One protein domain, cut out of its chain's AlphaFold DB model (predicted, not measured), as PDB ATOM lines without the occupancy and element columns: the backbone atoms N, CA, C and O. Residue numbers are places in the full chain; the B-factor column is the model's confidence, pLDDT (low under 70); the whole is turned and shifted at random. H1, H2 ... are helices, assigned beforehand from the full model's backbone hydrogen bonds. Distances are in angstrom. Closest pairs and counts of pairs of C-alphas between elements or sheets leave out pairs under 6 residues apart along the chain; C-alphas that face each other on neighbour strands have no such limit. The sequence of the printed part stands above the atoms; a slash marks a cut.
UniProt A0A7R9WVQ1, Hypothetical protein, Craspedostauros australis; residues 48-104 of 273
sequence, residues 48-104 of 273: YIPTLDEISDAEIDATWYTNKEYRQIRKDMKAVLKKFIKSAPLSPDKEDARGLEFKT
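What this domain is: This is residues 48 to 104 of the 273 residues of the protein "Hypothetical protein" of Craspedostauros australis (UniProt A0A7R9WVQ1). A single long helix, H2, makes more than half of a rod's length, with the short helix H1 and the first printed residues at one end and the unnamed stretch 86 to 104 folding back beside H2's last turns at the other. The printed part has 57 residues, with two named helices in the order H1, H2 and no named strand. The class is all helix, though the helices hold only 24 of the 57 residues. The whole is only just extended, close to loose, with a radius of gyration of the C-alphas of 15.7 A and spans of 43 by 21 by 15 A.

Where its parts are: H1 is residues 57 to 61, beginning at C-alpha 57 (143.712, 133.602, 171.847). H2 is residues 67 to 85, 26.8 A long, ending at C-alpha 85 (109.533, 149.615, 174.647).

How they stand to each other: H1 and H2 are apart, joined by a tight link of 5 residues. In both helices every O i to N i+4 pair is within hydrogen-bond range.

The domain as a whole: The C-alphas farthest apart, of Tyr 48 and Ala 88, are 45.6 A apart. The printed part has no cut, and no printed residue has a pLDDT under 70.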
ATOM      1  N   TYR A  48     141.146 129.702 191.769       88.25
ATOM      2  CA  TYR A  48     141.659 130.748 190.900       88.25
ATOM      3  C   TYR A  48     140.696 130.976 189.731       88.25
ATOM      4  O   TYR A  48     140.278 130.020 189.083       88.25
ATOM      5  N   ILE A  49     140.362 132.237 189.456       89.38
ATOM      6  CA  ILE A  49     139.575 132.632 188.285       89.38
ATOM      7  C   ILE A  49     140.503 133.464 187.392       89.38
ATOM      8  O   ILE A  49     140.897 134.549 187.833       89.38
ATOM      9  N   PRO A  50     140.852 132.984 186.182       91.19
ATOM     10  CA  PRO A  50     141.715 133.716 185.262       91.19
ATOM     11  C   PRO A  50     141.161 135.105 184.953       91.19
ATOM     12  O   PRO A  50     139.945 135.296 184.823       91.19
ATOM     13  N   THR A  51     142.049 136.088 184.832       93.00
ATOM     14  CA  THR A  51     141.645 137.417 184.360       93.00
ATOM     15  C   THR A  51     141.447 137.406 182.842       93.00
ATOM     16  O   THR A  51     141.966 136.541 182.147       93.00
ATOM     17  N   LEU A  52     140.686 138.366 182.295       87.75
ATOM     18  CA  LEU A  52     140.449 138.437 180.842       87.75
ATOM     19  C   LEU A  52     141.746 138.573 180.028       87.75
ATOM     20  O   LEU A  52     141.773 138.142 178.883       87.75
ATOM     21  N   ASP A  53     142.792 139.150 180.623       93.81
ATOM     22  CA  ASP A  53     144.100 139.343 179.989       93.81
ATOM     23  C   ASP A  53     144.949 138.053 179.983       93.81
ATOM     24  O   ASP A  53     145.962 137.984 179.295       93.81
ATOM     25  N   GLU A  54     144.549 137.038 180.755       94.50
ATOM     26  CA  GLU A  54     145.220 135.733 180.843       94.50
ATOM     27  C   GLU A  54     144.578 134.666 179.950       94.50
ATOM     28  O   GLU A  54     145.133 133.577 179.818       94.50
ATOM     29  N   ILE A  55     143.416 134.956 179.356       94.62
ATOM     30  CA  ILE A  55     142.744 134.036 178.436       94.62
ATOM     31  C   ILE A  55     143.528 134.025 177.124       94.62
ATOM     32  O   ILE A  55     143.756 135.071 176.516       94.62
ATOM     33  N   SER A  56     143.940 132.838 176.687       96.12
ATOM     34  CA  SER A  56     144.694 132.680 175.445       96.12
ATOM     35  C   SER A  56     143.825 132.942 174.212       96.12
ATOM     36  O   SER A  56     142.624 132.671 174.215       96.12
ATOM     37  N   ASP A  57     144.434 133.396 173.112       93.81
ATOM     38  CA  ASP A  57     143.712 133.602 171.847       93.81
ATOM     39  C   ASP A  57     143.028 132.313 171.359       93.81
ATOM     40  O   ASP A  57     141.913 132.362 170.852       93.81
ATOM     41  N   ALA A  58     143.635 131.144 171.600       95.06
ATOM     42  CA  ALA A  58     143.034 129.850 171.277       95.06
ATOM     43  C   ALA A  58     141.752 129.568 172.082       95.06
ATOM     44  O   ALA A  58     140.798 129.013 171.542       95.06
ATOM     45  N   GLU A  59     141.701 129.958 173.360       94.19
ATOM     46  CA  GLU A  59     140.483 129.861 174.175       94.19
ATOM     47  C   GLU A  59     139.429 130.880 173.739       94.19
ATOM     48  O   GLU A  59     138.241 130.556 173.733       94.19
ATOM     49  N   ILE A  60     139.848 132.089 173.341       91.19
ATOM     50  CA  ILE A  60     138.957 133.109 172.768       91.19
ATOM     51  C   ILE A  60     138.339 132.593 171.465       91.19
ATOM     52  O   ILE A  60     137.128 132.705 171.277       91.19
ATOM     53  N   ASP A  61     139.134 131.983 170.593       92.12
ATOM     54  CA  ASP A  61     138.667 131.398 169.336       92.12
ATOM     55  C   ASP A  61     137.795 130.153 169.563       92.12
ATOM     56  O   ASP A  61     136.889 129.882 168.777       92.12
ATOM     57  N   ALA A  62     138.006 129.433 170.669       94.56
ATOM     58  CA  ALA A  62     137.155 128.327 171.109       94.56
ATOM     59  C   ALA A  62     135.851 128.779 171.800       94.56
ATOM     60  O   ALA A  62     135.055 127.937 172.232       94.56
ATOM     61  N   THR A  63     135.600 130.086 171.931       94.44
ATOM     62  CA  THR A  63     134.318 130.571 172.457       94.44
ATOM     63  C   THR A  63     133.170 130.283 171.486       94.44
ATOM     64  O   THR A  63     133.347 130.102 170.287       94.44
ATOM     65  N   TRP A  64     131.943 130.242 172.010       94.81
ATOM     66  CA  TRP A  64     130.757 129.826 171.247       94.81
ATOM     67  C   TRP A  64     130.328 130.804 170.147       94.81
ATOM     68  O   TRP A  64     129.409 130.503 169.389       94.81
ATOM     69  N   TYR A  65     130.921 131.994 170.092       95.31
ATOM     70  CA  TYR A  65     130.584 133.005 169.102       95.31
ATOM     71  C   TYR A  65     131.767 133.930 168.841       95.31
ATOM     72  O   TYR A  65     132.482 134.369 169.739       95.31
ATOM     73  N   THR A  66     131.907 134.324 167.587       93.69
ATOM     74  CA  THR A  66     132.889 135.308 167.151       93.69
ATOM     75  C   THR A  66     132.501 136.724 167.589       93.69
ATOM     76  O   THR A  66     131.335 137.058 167.826       93.69
ATOM     77  N   ASN A  67     133.475 137.644 167.606       90.44
ATOM     78  CA  ASN A  67     133.203 139.060 167.894       90.44
ATOM     79  C   ASN A  67     132.191 139.673 166.905       90.44
ATOM     80  O   ASN A  67     131.396 140.542 167.273       90.44
ATOM     81  N   LYS A  68     132.210 139.223 165.644       95.75
ATOM     82  CA  LYS A  68     131.281 139.671 164.600       95.75
ATOM     83  C   LYS A  68     129.850 139.238 164.920       95.75
ATOM     84  O   LYS A  68     128.955 140.083 164.897       95.75
ATOM     85  N   GLU A  69     129.651 137.969 165.265       96.31
ATOM     86  CA  GLU A  69     128.347 137.440 165.685       96.31
ATOM     87  C   GLU A  69     127.852 138.149 166.940       96.31
ATOM     88  O   GLU A  69     126.721 138.619 166.977       96.31
ATOM     89  N   TYR A  70     128.725 138.371 167.923       94.62
ATOM     90  CA  TYR A  70     128.370 139.104 169.134       94.62
ATOM     91  C   TYR A  70     127.850 140.523 168.859       94.62
ATOM     92  O   TYR A  70     126.876 140.984 169.467       94.62
ATOM     93  N   ARG A  71     128.483 141.250 167.927       96.94
ATOM     94  CA  ARG A  71     128.007 142.578 167.502       96.94
ATOM     95  C   ARG A  71     126.634 142.496 166.848       96.94
ATOM     96  O   ARG A  71     125.813 143.383 167.090       96.94
ATOM     97  N   GLN A  72     126.401 141.460 166.047       97.44
ATOM     98  CA  GLN A  72     125.122 141.223 165.394       97.44
ATOM     99  C   GLN A  72     124.033 140.898 166.427       97.44
ATOM    100  O   GLN A  72     123.051 141.630 166.495       97.44
ATOM    101  N   ILE A  73     124.282 139.964 167.351       95.44
ATOM    102  CA  ILE A  73     123.396 139.648 168.483       95.44
ATOM    103  C   ILE A  73     123.035 140.921 169.259       95.44
ATOM    104  O   ILE A  73     121.865 141.215 169.492       95.44
ATOM    105  N   ARG A  74     124.022 141.762 169.601       96.69
ATOM    106  CA  ARG A  74     123.763 143.046 170.279       96.69
ATOM    107  C   ARG A  74     122.896 144.002 169.458       96.69
ATOM    108  O   ARG A  74     122.145 144.787 170.042       96.69
ATOM    109  N   LYS A  75     123.051 144.026 168.135       97.69
ATOM    110  CA  LYS A  75     122.237 144.858 167.239       97.69
ATOM    111  C   LYS A  75     120.791 144.359 167.223       97.69
ATOM    112  O   LYS A  75     119.887 145.184 167.348       97.69
ATOM    113  N   ASP A  76     120.600 143.049 167.171       96.62
ATOM    114  CA  ASP A  76     119.286 142.409 167.128       96.62
ATOM    115  C   ASP A  76     118.550 142.569 168.464       96.62
ATOM    116  O   ASP A  76     117.432 143.082 168.489       96.62
ATOM    117  N   MET A  77     119.229 142.343 169.595       97.00
ATOM    118  CA  MET A  77     118.689 142.635 170.934       97.00
ATOM    119  C   MET A  77     118.215 144.091 171.067       97.00
ATOM    120  O   MET A  77     117.180 144.370 171.669       97.00
ATOM    121  N   LYS A  78     118.957 145.057 170.501       97.56
ATOM    122  CA  LYS A  78     118.545 146.472 170.508       97.56
ATOM    123  C   LYS A  78     117.303 146.718 169.652       97.56
ATOM    124  O   LYS A  78     116.530 147.615 169.985       97.56
ATOM    125  N   ALA A  79     117.133 145.996 168.545       97.88
ATOM    126  CA  ALA A  79     115.949 146.106 167.700       97.88
ATOM    127  C   ALA A  79     114.706 145.575 168.432       97.88
ATOM    128  O   ALA A  79     113.717 146.305 168.530       97.88
ATOM    129  N   VAL A  80     114.807 144.389 169.038       97.94
ATOM    130  CA  VAL A  80     113.738 143.797 169.860       97.94
ATOM    131  C   VAL A  80     113.388 144.708 171.033       97.94
ATOM    132  O   VAL A  80     112.228 145.072 171.209       97.94
ATOM    133  N   LEU A  81     114.388 145.203 171.772       97.75
ATOM    134  CA  LEU A  81     114.163 146.118 172.892       97.75
ATOM    135  C   LEU A  81     113.421 147.397 172.466       97.75
ATOM    136  O   LEU A  81     112.557 147.881 173.194       97.75
ATOM    137  N   LYS A  82     113.724 147.954 171.286       98.00
ATOM    138  CA  LYS A  82     113.004 149.128 170.761       98.00
ATOM    139  C   LYS A  82     111.542 148.817 170.449       98.00
ATOM    140  O   LYS A  82     110.704 149.682 170.692       98.00
ATOM    141  N   LYS A  83     111.240 147.636 169.900       97.94
ATOM    142  CA  LYS A  83     109.860 147.190 169.656       97.94
ATOM    143  C   LYS A  83     109.119 146.978 170.974       97.94
ATOM    144  O   LYS A  83     108.051 147.553 171.155       97.94
ATOM    145  N   PHE A  84     109.752 146.285 171.918       97.00
ATOM    146  CA  PHE A  84     109.212 146.020 173.248       97.00
ATOM    147  C   PHE A  84     108.881 147.309 174.016       97.00
ATOM    148  O   PHE A  84     107.779 147.457 174.530       97.00
ATOM    149  N   ILE A  85     109.781 148.302 174.017       97.25
ATOM    150  CA  ILE A  85     109.533 149.615 174.647       97.25
ATOM    151  C   ILE A  85     108.355 150.355 173.998       97.25
ATOM    152  O   ILE A  85     107.655 151.107 174.671       97.25
ATOM    153  N   LYS A  86     108.152 150.176 172.690       97.69
ATOM    154  CA  LYS A  86     107.039 150.778 171.947       97.69
ATOM    155  C   LYS A  86     105.744 149.965 172.045       97.69
ATOM    156  O   LYS A  86     104.779 150.336 171.386       97.69
ATOM    157  N   SER A  87     105.737 148.865 172.803       96.31
ATOM    158  CA  SER A  87     104.648 147.883 172.836       96.31
ATOM    159  C   SER A  87     104.238 147.402 171.437       96.31
ATOM    160  O   SER A  87     103.071 147.112 171.186       96.31
ATOM    161  N   ALA A  88     105.191 147.363 170.501       97.50
ATOM    162  CA  ALA A  88     104.962 146.829 169.167       97.50
ATOM    163  C   ALA A  88     104.966 145.291 169.228       97.50
ATOM    164  O   ALA A  88     105.758 144.732 169.993       97.50
ATOM    165  N   PRO A  89     104.131 144.609 168.422       96.19
ATOM    166  CA  PRO A  89     104.103 143.151 168.389       96.19
ATOM    167  C   PRO A  89     105.474 142.592 167.988       96.19
ATOM    168  O   PRO A  89     106.140 143.124 167.091       96.19
ATOM    169  N   LEU A  90     105.893 141.535 168.681       96.56
ATOM    170  CA  LEU A  90     107.117 140.787 168.400       96.56
ATOM    171  C   LEU A  90     106.777 139.552 167.571       96.56
ATOM    172  O   LEU A  90     105.688 138.999 167.699       96.56
ATOM    173  N   SER A  91     107.705 139.141 166.710       95.69
ATOM    174  CA  SER A  91     107.567 137.884 165.970       95.69
ATOM    175  C   SER A  91     107.861 136.718 166.922       95.69
ATOM    176  O   SER A  91     109.027 136.585 167.292       95.69
ATOM    177  N   PRO A  92     106.881 135.869 167.285       88.12
ATOM    178  CA  PRO A  92     107.064 134.831 168.306       88.12
ATOM    179  C   PRO A  92     108.216 133.869 167.974       88.12
ATOM    180  O   PRO A  92     108.990 133.519 168.854       88.12
ATOM    181  N   ASP A  93     108.416 133.553 166.691       88.50
ATOM    182  CA  ASP A  93     109.438 132.579 166.267       88.50
ATOM    183  C   ASP A  93     110.857 133.158 166.147       88.50
ATOM    184  O   ASP A  93     111.824 132.424 165.954       88.50
ATOM    185  N   LYS A  94     111.002 134.489 166.159       92.25
ATOM    186  CA  LYS A  94     112.273 135.168 165.819       92.25
ATOM    187  C   LYS A  94     112.752 136.140 166.880       92.25
ATOM    188  O   LYS A  94     113.933 136.479 166.910       92.25
ATOM    189  N   GLU A  95     111.838 136.666 167.681       95.06
ATOM    190  CA  GLU A  95     112.095 137.767 168.591       95.06
ATOM    191  C   GLU A  95     111.570 137.417 169.973       95.06
ATOM    192  O   GLU A  95     110.365 137.341 170.189       95.06
ATOM    193  N   ASP A  96     112.492 137.302 170.922       92.88
ATOM    194  CA  ASP A  96     112.164 137.128 172.327       92.88
ATOM    195  C   ASP A  96     112.542 138.392 173.118       92.88
ATOM    196  O   ASP A  96     113.661 138.907 173.023       92.88
ATOM    197  N   ALA A  97     111.587 138.926 173.883       93.56
ATOM    198  CA  ALA A  97     111.821 140.038 174.804       93.56
ATOM    199  C   ALA A  97     112.363 139.588 176.163       93.56
ATOM    200  O   ALA A  97     112.717 140.436 176.995       93.56
ATOM    201  N   ARG A  98     112.425 138.283 176.405       89.06
ATOM    202  CA  ARG A  98     112.800 137.735 177.693       89.06
ATOM    203  C   ARG A  98     114.241 138.054 178.056       89.06
ATOM    204  O   ARG A  98     115.151 138.051 177.227       89.06
ATOM    205  N   GLY A  99     114.454 138.434 179.308       90.31
ATOM    206  CA  GLY A  99     115.738 138.950 179.788       90.31
ATOM    207  C   GLY A  99     116.065 140.380 179.325       90.31
ATOM    208  O   GLY A  99     117.066 140.958 179.773       90.31
ATOM    209  N   LEU A 100     115.241 140.996 178.466       95.25
ATOM    210  CA  LEU A 100     115.367 142.400 178.058       95.25
ATOM    211  C   LEU A 100     114.473 143.342 178.875       95.25
ATOM    212  O   LEU A 100     114.606 144.565 178.758       95.25
ATOM    213  N   GLU A 101     113.626 142.825 179.763       92.38
ATOM    214  CA  GLU A 101     112.684 143.599 180.579       92.38
ATOM    215  C   GLU A 101     113.439 144.619 181.437       92.38
ATOM    216  O   GLU A 101     113.079 145.797 181.505       92.38
ATOM    217  N   PHE A 102     114.574 144.202 182.007       92.88
ATOM    218  CA  PHE A 102     115.457 145.059 182.803       92.88
ATOM    219  C   PHE A 102     116.342 145.994 181.973       92.88
ATOM    220  O   PHE A 102     117.014 146.855 182.542       92.88
ATOM    221  N   LYS A 103     116.369 145.844 180.644       95.69
ATOM    222  CA  LYS A 103     117.050 146.773 179.729       95.69
ATOM    223  C   LYS A 103     116.148 147.928 179.301       95.69
ATOM    224  O   LYS A 103     116.643 148.908 178.746       95.69
ATOM    225  N   THR A 104     114.850 147.859 179.592       96.62
ATOM    226  CA  THR A 104     113.947 148.999 179.417       96.62
ATOM    227  C   THR A 104     114.270 150.116 180.420       96.62
ATOM    228  O   THR A 104     114.810 149.839 181.500       96.62
TER     229      THR A 104